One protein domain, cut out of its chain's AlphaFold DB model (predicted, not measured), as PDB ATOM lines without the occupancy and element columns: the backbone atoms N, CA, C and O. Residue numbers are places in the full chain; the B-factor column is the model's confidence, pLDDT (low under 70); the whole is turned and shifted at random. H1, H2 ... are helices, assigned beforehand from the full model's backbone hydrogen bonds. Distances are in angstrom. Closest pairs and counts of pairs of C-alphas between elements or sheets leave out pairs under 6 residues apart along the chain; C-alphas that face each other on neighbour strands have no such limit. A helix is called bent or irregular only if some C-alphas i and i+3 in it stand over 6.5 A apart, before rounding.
ATOM      1  N   VAL A 121     -23.241  -1.546 -37.985       93.62
ATOM      2  CA  VAL A 121     -22.028  -2.255 -37.585       93.62
ATOM      3  C   VAL A 121     -22.037  -3.709 -38.059       93.62
ATOM      4  O   VAL A 121     -21.026  -4.199 -38.555       93.62
ATOM      5  N   MET A 122     -23.190  -4.388 -38.010       91.50
ATOM      6  CA  MET A 122     -23.323  -5.785 -38.442       91.50
ATOM      7  C   MET A 122     -23.115  -5.918 -39.949       91.50
ATOM      8  O   MET A 122     -22.452  -6.845 -40.416       91.50
ATOM      9  N   ARG A 123     -23.649  -4.969 -40.729       90.50
ATOM     10  CA  ARG A 123     -23.424  -4.918 -42.180       90.50
ATOM     11  C   ARG A 123     -21.959  -4.640 -42.491       90.50
ATOM     12  O   ARG A 123     -21.405  -5.272 -43.388       90.50
ATOM     13  N   THR A 124     -21.355  -3.701 -41.770       90.31
ATOM     14  CA  THR A 124     -19.947  -3.323 -41.933       90.31
ATOM     15  C   THR A 124     -19.042  -4.518 -41.660       90.31
ATOM     16  O   THR A 124     -18.256  -4.888 -42.529       90.31
ATOM     17  N   LEU A 125     -19.245  -5.202 -40.530       90.12
ATOM     18  CA  LEU A 125     -18.523  -6.420 -40.171       90.12
ATOM     19  C   LEU A 125     -18.701  -7.522 -41.226       90.12
ATOM     20  O   LEU A 125     -17.711  -8.060 -41.718       90.12
ATOM     21  N   ALA A 126     -19.941  -7.820 -41.628       86.00
ATOM     22  CA  ALA A 126     -20.214  -8.838 -42.643       86.00
ATOM     23  C   ALA A 126     -19.557  -8.507 -43.995       86.00
ATOM     24  O   ALA A 126     -19.129  -9.403 -44.720       86.00
ATOM     25  N   ASN A 127     -19.459  -7.225 -44.355       83.62
ATOM     26  CA  ASN A 127     -18.761  -6.797 -45.563       83.62
ATOM     27  C   ASN A 127     -17.241  -6.953 -45.435       83.62
ATOM     28  O   ASN A 127     -16.633  -7.479 -46.366       83.62
ATOM     29  N   CYS A 128     -16.641  -6.570 -44.304       83.06
ATOM     30  CA  CYS A 128     -15.216  -6.793 -44.032       83.06
ATOM     31  C   CYS A 128     -14.858  -8.285 -44.106       83.06
ATOM     32  O   CYS A 128     -13.928  -8.668 -44.814       83.06
ATOM     33  N   GLN A 129     -15.674  -9.138 -43.483       81.88
ATOM     34  CA  GLN A 129     -15.488 -10.591 -43.490       81.88
ATOM     35  C   GLN A 129     -15.569 -11.215 -44.887       81.88
ATOM     36  O   GLN A 129     -14.917 -12.220 -45.153       81.88
ATOM     37  N   ARG A 130     -16.315 -10.606 -45.815       75.94
ATOM     38  CA  ARG A 130     -16.394 -11.070 -47.209       75.94
ATOM     39  C   ARG A 130     -15.209 -10.650 -48.077       75.94
ATOM     40  O   ARG A 130     -14.997 -11.284 -49.109       75.94
ATOM     41  N   GLN A 131     -14.484  -9.587 -47.722       71.81
ATOM     42  CA  GLN A 131     -13.435  -9.017 -48.579       71.81
ATOM     43  C   GLN A 131     -12.202  -9.930 -48.686       71.81
ATOM     44  O   GLN A 131     -11.701 -10.105 -49.790       71.81
ATOM     45  N   GLY A 132     -11.824 -10.624 -47.605       58.56
ATOM     46  CA  GLY A 132     -10.662 -11.533 -47.587       58.56
ATOM     47  C   GLY A 132     -10.932 -12.974 -48.019       58.56
ATOM     48  O   GLY A 132     -10.055 -13.827 -47.922       58.56
ATOM     49  N   LEU A 133     -12.141 -13.274 -48.499       57.22
ATOM     50  CA  LEU A 133     -12.476 -14.589 -49.035       57.22
ATOM     51  C   LEU A 133     -12.153 -14.622 -50.539       57.22
ATOM     52  O   LEU A 133     -12.879 -14.045 -51.361       57.22
ATOM     53  N   THR A 134     -11.108 -15.361 -50.917       50.81
ATOM     54  CA  THR A 134     -10.830 -15.802 -52.297       50.81
ATOM     55  C   THR A 134     -11.604 -17.079 -52.677       50.81
ATOM     56  O   THR A 134     -10.998 -18.118 -52.925       50.81
ATOM     57  N   PRO A 135     -12.949 -17.050 -52.734       49.34
ATOM     58  CA  PRO A 135     -13.655 -17.899 -53.692       49.34
ATOM     59  C   PRO A 135     -14.709 -17.125 -54.504       49.34
ATOM     60  O   PRO A 135     -15.023 -15.961 -54.236       49.34
ATOM     61  N   THR A 136     -15.239 -17.790 -55.536       49.88
ATOM     62  CA  THR A 136     -16.234 -17.281 -56.496       49.88
ATOM     63  C   THR A 136     -17.396 -16.535 -55.813       49.88
ATOM     64  O   THR A 136     -17.820 -16.870 -54.705       49.88
ATOM     65  N   ARG A 137     -17.963 -15.514 -56.485       50.06
ATOM     66  CA  ARG A 137     -19.084 -14.674 -55.986       50.06
ATOM     67  C   ARG A 137     -20.240 -15.471 -55.342       50.06
ATOM     68  O   ARG A 137     -20.894 -14.949 -54.443       50.06
ATOM     69  N   GLN A 138     -20.485 -16.713 -55.769       47.62
ATOM     70  CA  GLN A 138     -21.521 -17.605 -55.230       47.62
ATOM     71  C   GLN A 138     -21.203 -18.181 -53.842       47.62
ATOM     72  O   GLN A 138     -22.106 -18.269 -53.009       47.62
ATOM     73  N   ALA A 139     -19.945 -18.529 -53.553       48.59
ATOM     74  CA  ALA A 139     -19.546 -19.011 -52.228       48.59
ATOM     75  C   ALA A 139     -19.695 -17.905 -51.166       48.59
ATOM     76  O   ALA A 139     -20.160 -18.160 -50.057       48.59
ATOM     77  N   ARG A 140     -19.417 -16.646 -51.548       49.62
ATOM     78  CA  ARG A 140     -19.567 -15.459 -50.682       49.62
ATOM     79  C   ARG A 140     -21.005 -15.203 -50.226       49.62
ATOM     80  O   ARG A 140     -21.204 -14.668 -49.139       49.62
ATOM     81  N   ARG A 141     -22.002 -15.547 -51.052       49.53
ATOM     82  CA  ARG A 141     -23.423 -15.338 -50.729       49.53
ATOM     83  C   ARG A 141     -23.945 -16.423 -49.784       49.53
ATOM     84  O   ARG A 141     -24.558 -16.094 -48.775       49.53
ATOM     85  N   LYS A 142     -23.587 -17.689 -50.037       45.91
ATOM     86  CA  LYS A 142     -24.072 -18.850 -49.272       45.91
ATOM     87  C   LYS A 142     -23.691 -18.835 -47.784       45.91
ATOM     88  O   LYS A 142     -24.519 -19.228 -46.975       45.91
ATOM     89  N   VAL A 143     -22.500 -18.360 -47.396       50.09
ATOM     90  CA  VAL A 143     -22.020 -18.474 -45.995       50.09
ATOM     91  C   VAL A 143     -22.819 -17.608 -45.012       50.09
ATOM     92  O   VAL A 143     -23.248 -18.107 -43.979       50.09
ATOM     93  N   THR A 144     -23.088 -16.337 -45.336       51.47
ATOM     94  CA  THR A 144     -23.911 -15.473 -44.461       51.47
ATOM     95  C   THR A 144     -25.405 -15.785 -44.540       51.47
ATOM     96  O   THR A 144     -26.148 -15.495 -43.608       51.47
ATOM     97  N   GLU A 145     -25.861 -16.321 -45.672       51.91
ATOM     98  CA  GLU A 145     -27.280 -16.565 -45.957       51.91
ATOM     99  C   GLU A 145     -27.748 -17.900 -45.346       51.91
ATOM    100  O   GLU A 145     -28.869 -17.980 -44.856       51.91
ATOM    101  N   ALA A 146     -26.858 -18.900 -45.247       53.00
ATOM    102  CA  ALA A 146     -27.136 -20.175 -44.582       53.00
ATOM    103  C   ALA A 146     -27.384 -20.031 -43.070       53.00
ATOM    104  O   ALA A 146     -28.247 -20.715 -42.532       53.00
ATOM    105  N   ALA A 147     -26.663 -19.133 -42.388       61.25
ATOM    106  CA  ALA A 147     -26.823 -18.929 -40.946       61.25
ATOM    107  C   ALA A 147     -28.068 -18.097 -40.580       61.25
ATOM    108  O   ALA A 147     -28.623 -18.268 -39.501       61.25
ATOM    109  N   LEU A 148     -28.503 -17.188 -41.462       71.12
ATOM    110  CA  LEU A 148     -29.579 -16.231 -41.172       71.12
ATOM    111  C   LEU A 148     -30.922 -16.570 -41.832       71.12
ATOM    112  O   LEU A 148     -31.917 -15.939 -41.481       71.12
ATOM    113  N   ALA A 149     -30.965 -17.525 -42.770       75.12
ATOM    114  CA  ALA A 149     -32.099 -17.886 -43.642       75.12
ATOM    115  C   ALA A 149     -32.616 -16.754 -44.560       75.12
ATOM    116  O   ALA A 149     -32.965 -16.989 -45.713       75.12
ATOM    117  N   ILE A 150     -32.628 -15.515 -44.072       78.50
ATOM    118  CA  ILE A 150     -32.942 -14.275 -44.774       78.50
ATOM    119  C   ILE A 150     -31.635 -13.480 -44.918       78.50
ATOM    120  O   ILE A 150     -30.867 -13.374 -43.956       78.50
ATOM    121  N   PRO A 151     -31.356 -12.863 -46.078       83.50
ATOM    122  CA  PRO A 151     -30.147 -12.071 -46.243       83.50
ATOM    123  C   PRO A 151     -30.105 -10.889 -45.263       83.50
ATOM    124  O   PRO A 151     -31.082 -10.157 -45.086       83.50
ATOM    125  N   LEU A 152     -28.927 -10.651 -44.672       85.69
ATOM    126  CA  LEU A 152     -28.709  -9.646 -43.620       85.69
ATOM    127  C   LEU A 152     -29.268  -8.257 -43.966       85.69
ATOM    128  O   LEU A 152     -29.829  -7.579 -43.109       85.69
ATOM    129  N   PHE A 153     -29.143  -7.812 -45.220       86.69
ATOM    130  CA  PHE A 153     -29.653  -6.498 -45.619       86.69
ATOM    131  C   PHE A 153     -31.182  -6.403 -45.486       86.69
ATOM    132  O   PHE A 153     -31.684  -5.339 -45.126       86.69
ATOM    133  N   ALA A 154     -31.913  -7.490 -45.746       89.50
ATOM    134  CA  ALA A 154     -33.366  -7.528 -45.650       89.50
ATOM    135  C   ALA A 154     -33.814  -7.517 -44.182       89.50
ATOM    136  O   ALA A 154     -34.698  -6.736 -43.831       89.50
ATOM    137  N   LEU A 155     -33.134  -8.282 -43.316       90.38
ATOM    138  CA  LEU A 155     -33.344  -8.241 -41.865       90.38
ATOM    139  C   LEU A 155     -33.129  -6.821 -41.318       90.38
ATOM    140  O   LEU A 155     -34.035  -6.247 -40.717       90.38
ATOM    141  N   LEU A 156     -31.977  -6.208 -41.614       91.56
ATOM    142  CA  LEU A 156     -31.661  -4.843 -41.177       91.56
ATOM    143  C   LEU A 156     -32.658  -3.812 -41.721       91.56
ATOM    144  O   LEU A 156     -33.028  -2.880 -41.015       91.56
ATOM    145  N   SER A 157     -33.127  -3.978 -42.960       91.81
ATOM    146  CA  SER A 157     -34.136  -3.084 -43.540       91.81
ATOM    147  C   SER A 157     -35.473  -3.183 -42.808       91.81
ATOM    148  O   SER A 157     -36.119  -2.165 -42.576       91.81
ATOM    149  N   THR A 158     -35.885  -4.389 -42.408       92.88
ATOM    150  CA  THR A 158     -37.095  -4.577 -41.600       92.88
ATOM    151  C   THR A 158     -36.948  -3.964 -40.212       92.88
ATOM    152  O   THR A 158     -37.847  -3.246 -39.786       92.88
ATOM    153  N   LEU A 159     -35.806  -4.165 -39.548       93.31
ATOM    154  CA  LEU A 159     -35.523  -3.566 -38.238       93.31
ATOM    155  C   LEU A 159     -35.555  -2.030 -38.294       93.31
ATOM    156  O   LEU A 159     -36.184  -1.398 -37.449       93.31
ATOM    157  N   ARG A 160     -34.977  -1.424 -39.338       92.75
ATOM    158  CA  ARG A 160     -35.050   0.031 -39.556       92.75
ATOM    159  C   ARG A 160     -36.475   0.522 -39.796       92.75
ATOM    160  O   ARG A 160     -36.850   1.563 -39.271       92.75
ATOM    161  N   ARG A 161     -37.295  -0.225 -40.548       92.94
ATOM    162  CA  ARG A 161     -38.725   0.099 -40.718       92.94
ATOM    163  C   ARG A 161     -39.510   0.024 -39.407       92.94
ATOM    164  O   ARG A 161     -40.568   0.629 -39.311       92.94
ATOM    165  N   TRP A 162     -39.012  -0.706 -38.412       93.06
ATOM    166  CA  TRP A 162     -39.576  -0.721 -37.061       93.06
ATOM    167  C   TRP A 162     -39.024   0.394 -36.160       93.06
ATOM    168  O   TRP A 162     -39.366   0.429 -34.982       93.06
ATOM    169  N   GLY A 163     -38.189   1.293 -36.693       93.38
ATOM    170  CA  GLY A 163     -37.615   2.422 -35.959       93.38
ATOM    171  C   GLY A 163     -36.362   2.085 -35.148       93.38
ATOM    172  O   GLY A 163     -35.917   2.909 -34.359       93.38
ATOM    173  N   LEU A 164     -35.784   0.896 -35.326       94.88
ATOM    174  CA  LEU A 164     -34.589   0.478 -34.593       94.88
ATOM    175  C   LEU A 164     -33.347   0.992 -35.312       94.88
ATOM    176  O   LEU A 164     -33.228   0.858 -36.535       94.88
ATOM    177  N   SER A 165     -32.408   1.547 -34.552       94.19
ATOM    178  CA  SER A 165     -31.185   2.141 -35.105       94.19
ATOM    179  C   SER A 165     -29.914   1.621 -34.441       94.19
ATOM    180  O   SER A 165     -28.857   1.616 -35.077       94.19
ATOM    181  N   THR A 166     -30.025   1.115 -33.212       96.94
ATOM    182  CA  THR A 166     -28.900   0.619 -32.417       96.94
ATOM    183  C   THR A 166     -29.028  -0.864 -32.077       96.94
ATOM    184  O   THR A 166     -30.116  -1.448 -32.109       96.94
ATOM    185  N   LEU A 167     -27.907  -1.489 -31.706       95.88
ATOM    186  CA  LEU A 167     -27.920  -2.848 -31.158       95.88
ATOM    187  C   LEU A 167     -28.712  -2.913 -29.847       95.88
ATOM    188  O   LEU A 167     -29.384  -3.910 -29.594       95.88
ATOM    189  N   GLY A 168     -28.689  -1.848 -29.040       95.81
ATOM    190  CA  GLY A 168     -29.474  -1.759 -27.811       95.81
ATOM    191  C   GLY A 168     -30.982  -1.782 -28.061       95.81
ATOM    192  O   GLY A 168     -31.729  -2.357 -27.272       95.81
ATOM    193  N   ASP A 169     -31.453  -1.197 -29.160       95.50
ATOM    194  CA  ASP A 169     -32.871  -1.268 -29.534       95.50
ATOM    195  C   ASP A 169     -33.271  -2.713 -29.868       95.50
ATOM    196  O   ASP A 169     -34.329  -3.192 -29.459       95.50
ATOM    197  N   LEU A 170     -32.389  -3.437 -30.565       94.56
ATOM    198  CA  LEU A 170     -32.602  -4.834 -30.938       94.56
ATOM    199  C   LEU A 170     -32.591  -5.778 -29.724       94.56
ATOM    200  O   LEU A 170     -33.397  -6.708 -29.663       94.56
ATOM    201  N   THR A 171     -31.720  -5.556 -28.735       94.25
ATOM    202  CA  THR A 171     -31.679  -6.406 -27.528       94.25
ATOM    203  C   THR A 171     -32.897  -6.226 -26.627       94.25
ATOM    204  O   THR A 171     -33.293  -7.186 -25.964       94.25
ATOM    205  N   ARG A 172     -33.512  -5.034 -26.632       93.31
ATOM    206  CA  ARG A 172     -34.743  -4.722 -25.884       93.31
ATOM    207  C   ARG A 172     -36.015  -5.256 -26.543       93.31
ATOM    208  O   ARG A 172     -37.059  -5.301 -25.898       93.31
ATOM    209  N   MET A 173     -35.954  -5.661 -27.810       91.31
ATOM    210  CA  MET A 173     -37.097  -6.279 -28.474       91.31
ATOM    211  C   MET A 173     -37.478  -7.617 -27.839       91.31
ATOM    212  O   MET A 173     -36.618  -8.433 -27.500       91.31
ATOM    213  N   SER A 174     -38.781  -7.892 -27.769       90.25
ATOM    214  CA  SER A 174     -39.258  -9.205 -27.347       90.25
ATOM    215  C   SER A 174     -38.862 -10.287 -28.358       90.25
ATOM    216  O   SER A 174     -38.986 -10.112 -29.574       90.25
ATOM    217  N   ALA A 175     -38.414 -11.433 -27.839       87.12
ATOM    218  CA  ALA A 175     -38.049 -12.593 -28.649       87.12
ATOM    219  C   ALA A 175     -39.235 -13.105 -29.486       87.12
ATOM    220  O   ALA A 175     -39.049 -13.471 -30.642       87.12
ATOM    221  N   ALA A 176     -40.460 -13.049 -28.946       88.62
ATOM    222  CA  ALA A 176     -41.677 -13.434 -29.665       88.62
ATOM    223  C   ALA A 176     -41.873 -12.608 -30.949       88.62
ATOM    224  O   ALA A 176     -41.961 -13.169 -32.037       88.62
ATOM    225  N   LYS A 177     -41.809 -11.271 -30.851       88.38
ATOM    226  CA  LYS A 177     -41.981 -10.365 -32.001       88.38
ATOM    227  C   LYS A 177     -40.883 -10.537 -33.055       88.38
ATOM    228  O   LYS A 177     -41.144 -10.375 -34.249       88.38
ATOM    229  N   LEU A 178     -39.653 -10.834 -32.627       90.00
ATOM    230  CA  LEU A 178     -38.547 -11.135 -33.538       90.00
ATOM    231  C   LEU A 178     -38.750 -12.480 -34.239       90.00
ATOM    232  O   LEU A 178     -38.636 -12.538 -35.461       90.00
ATOM    233  N   SER A 179     -39.091 -13.529 -33.491       88.75
ATOM    234  CA  SER A 179     -39.309 -14.873 -34.028       88.75
ATOM    235  C   SER A 179     -40.473 -14.907 -35.026       88.75
ATOM    236  O   SER A 179     -40.307 -15.393 -36.140       88.75
ATOM    237  N   GLU A 180     -41.612 -14.291 -34.697       89.31
ATOM    238  CA  GLU A 180     -42.806 -14.276 -35.558       89.31
ATOM    239  C   GLU A 180     -42.571 -13.618 -36.924       89.31
ATOM    240  O   GLU A 180     -43.159 -14.028 -37.923       89.31
ATOM    241  N   ARG A 181     -41.733 -12.573 -36.989       86.31
ATOM    242  CA  ARG A 181     -41.597 -11.737 -38.199       86.31
ATOM    243  C   ARG A 181     -40.261 -11.861 -38.922       86.31
ATOM    244  O   ARG A 181     -40.192 -11.551 -40.108       86.31
ATOM    245  N   LEU A 182     -39.198 -12.234 -38.216       88.19
ATOM    246  CA  LEU A 182     -37.843 -12.377 -38.761       88.19
ATOM    247  C   LEU A 182     -37.302 -13.802 -38.603       88.19
ATOM    248  O   LEU A 182     -36.219 -14.093 -39.116       88.19
ATOM    249  N   GLY A 183     -38.039 -14.679 -37.916       89.25
ATOM    250  CA  GLY A 183     -37.679 -16.078 -37.745       89.25
ATOM    251  C   GLY A 183     -36.325 -16.269 -37.052       89.25
ATOM    252  O   GLY A 183     -35.879 -15.410 -36.279       89.25
ATOM    253  N   PRO A 184     -35.633 -17.381 -37.362       88.06
ATOM    254  CA  PRO A 184     -34.327 -17.700 -36.791       88.06
ATOM    255  C   PRO A 184     -33.283 -16.600 -37.012       88.06
ATOM    256  O   PRO A 184     -32.545 -16.270 -36.089       88.06
ATOM    257  N   GLY A 185     -33.270 -15.959 -38.186       88.12
ATOM    258  CA  GLY A 185     -32.317 -14.890 -38.495       88.12
ATOM    259  C   GLY A 185     -32.443 -13.679 -37.570       88.12
ATOM    260  O   GLY A 185     -31.435 -13.112 -37.153       88.12
ATOM    261  N   GLY A 186     -33.670 -13.303 -37.192       90.38
ATOM    262  CA  GLY A 186     -33.903 -12.247 -36.202       90.38
ATOM    263  C   GLY A 186     -33.334 -12.594 -34.826       90.38
ATOM    264  O   GLY A 186     -32.703 -11.747 -34.192       90.38
ATOM    265  N   MET A 187     -33.496 -13.849 -34.401       90.94
ATOM    266  CA  MET A 187     -32.953 -14.352 -33.136       90.94
ATOM    267  C   MET A 187     -31.422 -14.389 -33.146       90.94
ATOM    268  O   MET A 187     -30.793 -13.931 -32.196       90.94
ATOM    269  N   THR A 188     -30.815 -14.834 -34.248       90.56
ATOM    270  CA  THR A 188     -29.359 -14.809 -34.449       90.56
ATOM    271  C   THR A 188     -28.801 -13.388 -34.337       90.56
ATOM    272  O   THR A 188     -27.816 -13.173 -33.633       90.56
ATOM    273  N   LEU A 189     -29.436 -12.394 -34.975       90.94
ATOM    274  CA  LEU A 189     -29.002 -10.995 -34.855       90.94
ATOM    275  C   LEU A 189     -29.153 -10.458 -33.432       90.94
ATOM    276  O   LEU A 189     -28.310  -9.679 -32.987       90.94
ATOM    277  N   GLN A 190     -30.193 -10.878 -32.713       93.19
ATOM    278  CA  GLN A 190     -30.361 -10.493 -31.319       93.19
ATOM    279  C   GLN A 190     -29.264 -11.091 -30.427       93.19
ATOM    280  O   GLN A 190     -28.723 -10.371 -29.591       93.19
ATOM    281  N   GLY A 191     -28.883 -12.354 -30.640       92.00
ATOM    282  CA  GLY A 191     -27.750 -12.976 -29.946       92.00
ATOM    283  C   GLY A 191     -26.432 -12.245 -30.223       92.00
ATOM    284  O   GLY A 191     -25.720 -11.858 -29.296       92.00
ATOM    285  N   VAL A 192     -26.163 -11.912 -31.493       91.50
ATOM    286  CA  VAL A 192     -25.005 -11.081 -31.878       91.50
ATOM    287  C   VAL A 192     -25.036  -9.717 -31.173       91.50
ATOM    288  O   VAL A 192     -24.007  -9.263 -30.676       91.50
ATOM    289  N   ALA A 193     -26.202  -9.068 -31.079       92.69
ATOM    290  CA  ALA A 193     -26.361  -7.784 -30.389       92.69
ATOM    291  C   ALA A 193     -26.166  -7.872 -28.864       92.69
ATOM    292  O   ALA A 193     -25.784  -6.881 -28.244       92.69
ATOM    293  N   ARG A 194     -26.390  -9.047 -28.263       91.88
ATOM    294  CA  ARG A 194     -26.051  -9.343 -26.860       91.88
ATOM    295  C   ARG A 194     -24.575  -9.688 -26.657       91.88
ATOM    296  O   ARG A 194     -24.131  -9.789 -25.519       91.88
ATOM    297  N   GLY A 195     -23.809  -9.834 -27.737       90.31
ATOM    298  CA  GLY A 195     -22.408 -10.233 -27.682       90.31
ATOM    299  C   GLY A 195     -22.202 -11.739 -27.534       90.31
ATOM    300  O   GLY A 195     -21.089 -12.160 -27.220       90.31
TER     301      GLY A 195
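This is residues 121 to 195 of the 253 residues of an uncharacterized protein of Acidobacteria bacterium (UniProt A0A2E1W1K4). H1 and H2 form a loose two-helix arm, running opposite ways and joined at its far end by a turn, while H3, H4 and H5 make a head at the other end. In the head, H5 folds back at a kink of 138 degrees near residue 182, and its later part meets H2, H3 and H4. The printed part has 75 residues with five named helices, H1 to H5 in order, and no named strand; its class is all helix. It is compact, with a radius of gyration of the C-alphas of 12.8 A, but elongated, spanning 38 by 22 by 21 A.

H1, residues 121 to 131, begins with C-alpha 121 at (-22.028, -2.255, -37.585) and is 15.5 A long. H2, residues 137 to 148, is 18.2 A long. H3, residues 152 to 161, measures 14.3 A, and H4, residues 167 to 172, 8.8 A. H5, residues 175 to 194, measures 12.6 A and ends with C-alpha 194 at (-26.051, -9.343, -26.860); it is irregular, with C-alphas 181 and 184 9.5 A apart.

H1 and H2 are close but not clearly touching, the closest C-alphas being those of Arg 130 and Arg 140, 6.4 A apart. H2 touches H5 with residues 147 to 148 alone, closest at the C-alphas of Leu 148 and Gly 185, 4.1 A. H3 and H5 only just touch, with 3 pairs of C-alphas within 8 A, the closest being Leu 155 and Leu 182, 6.9 A. Residues 190 to 194 of H5 touch H4, closest at the C-alphas of Leu 167 and Ala 193, 5.2 A, at a steep tilt of 52 degrees, opposite ways. H1 is apart from H4 and H5. In H1, H3 and H4 every O i to N i+4 pair is within hydrogen-bond range; in H5 13 of 16 are, and in H2 3 of 8, beside 3 of 9 O i to N i+3 pairs.

The C-alphas farthest apart, those of Thr 134 and Ser 174, are 38.4 A apart. The printed part has no cut, and its four links are tight. Residues 132 to 138, of which 137 to 138 belong to H2, stand free. Mean pLDDT of the printed part is 81.2; residues 132 to 147 are under 70.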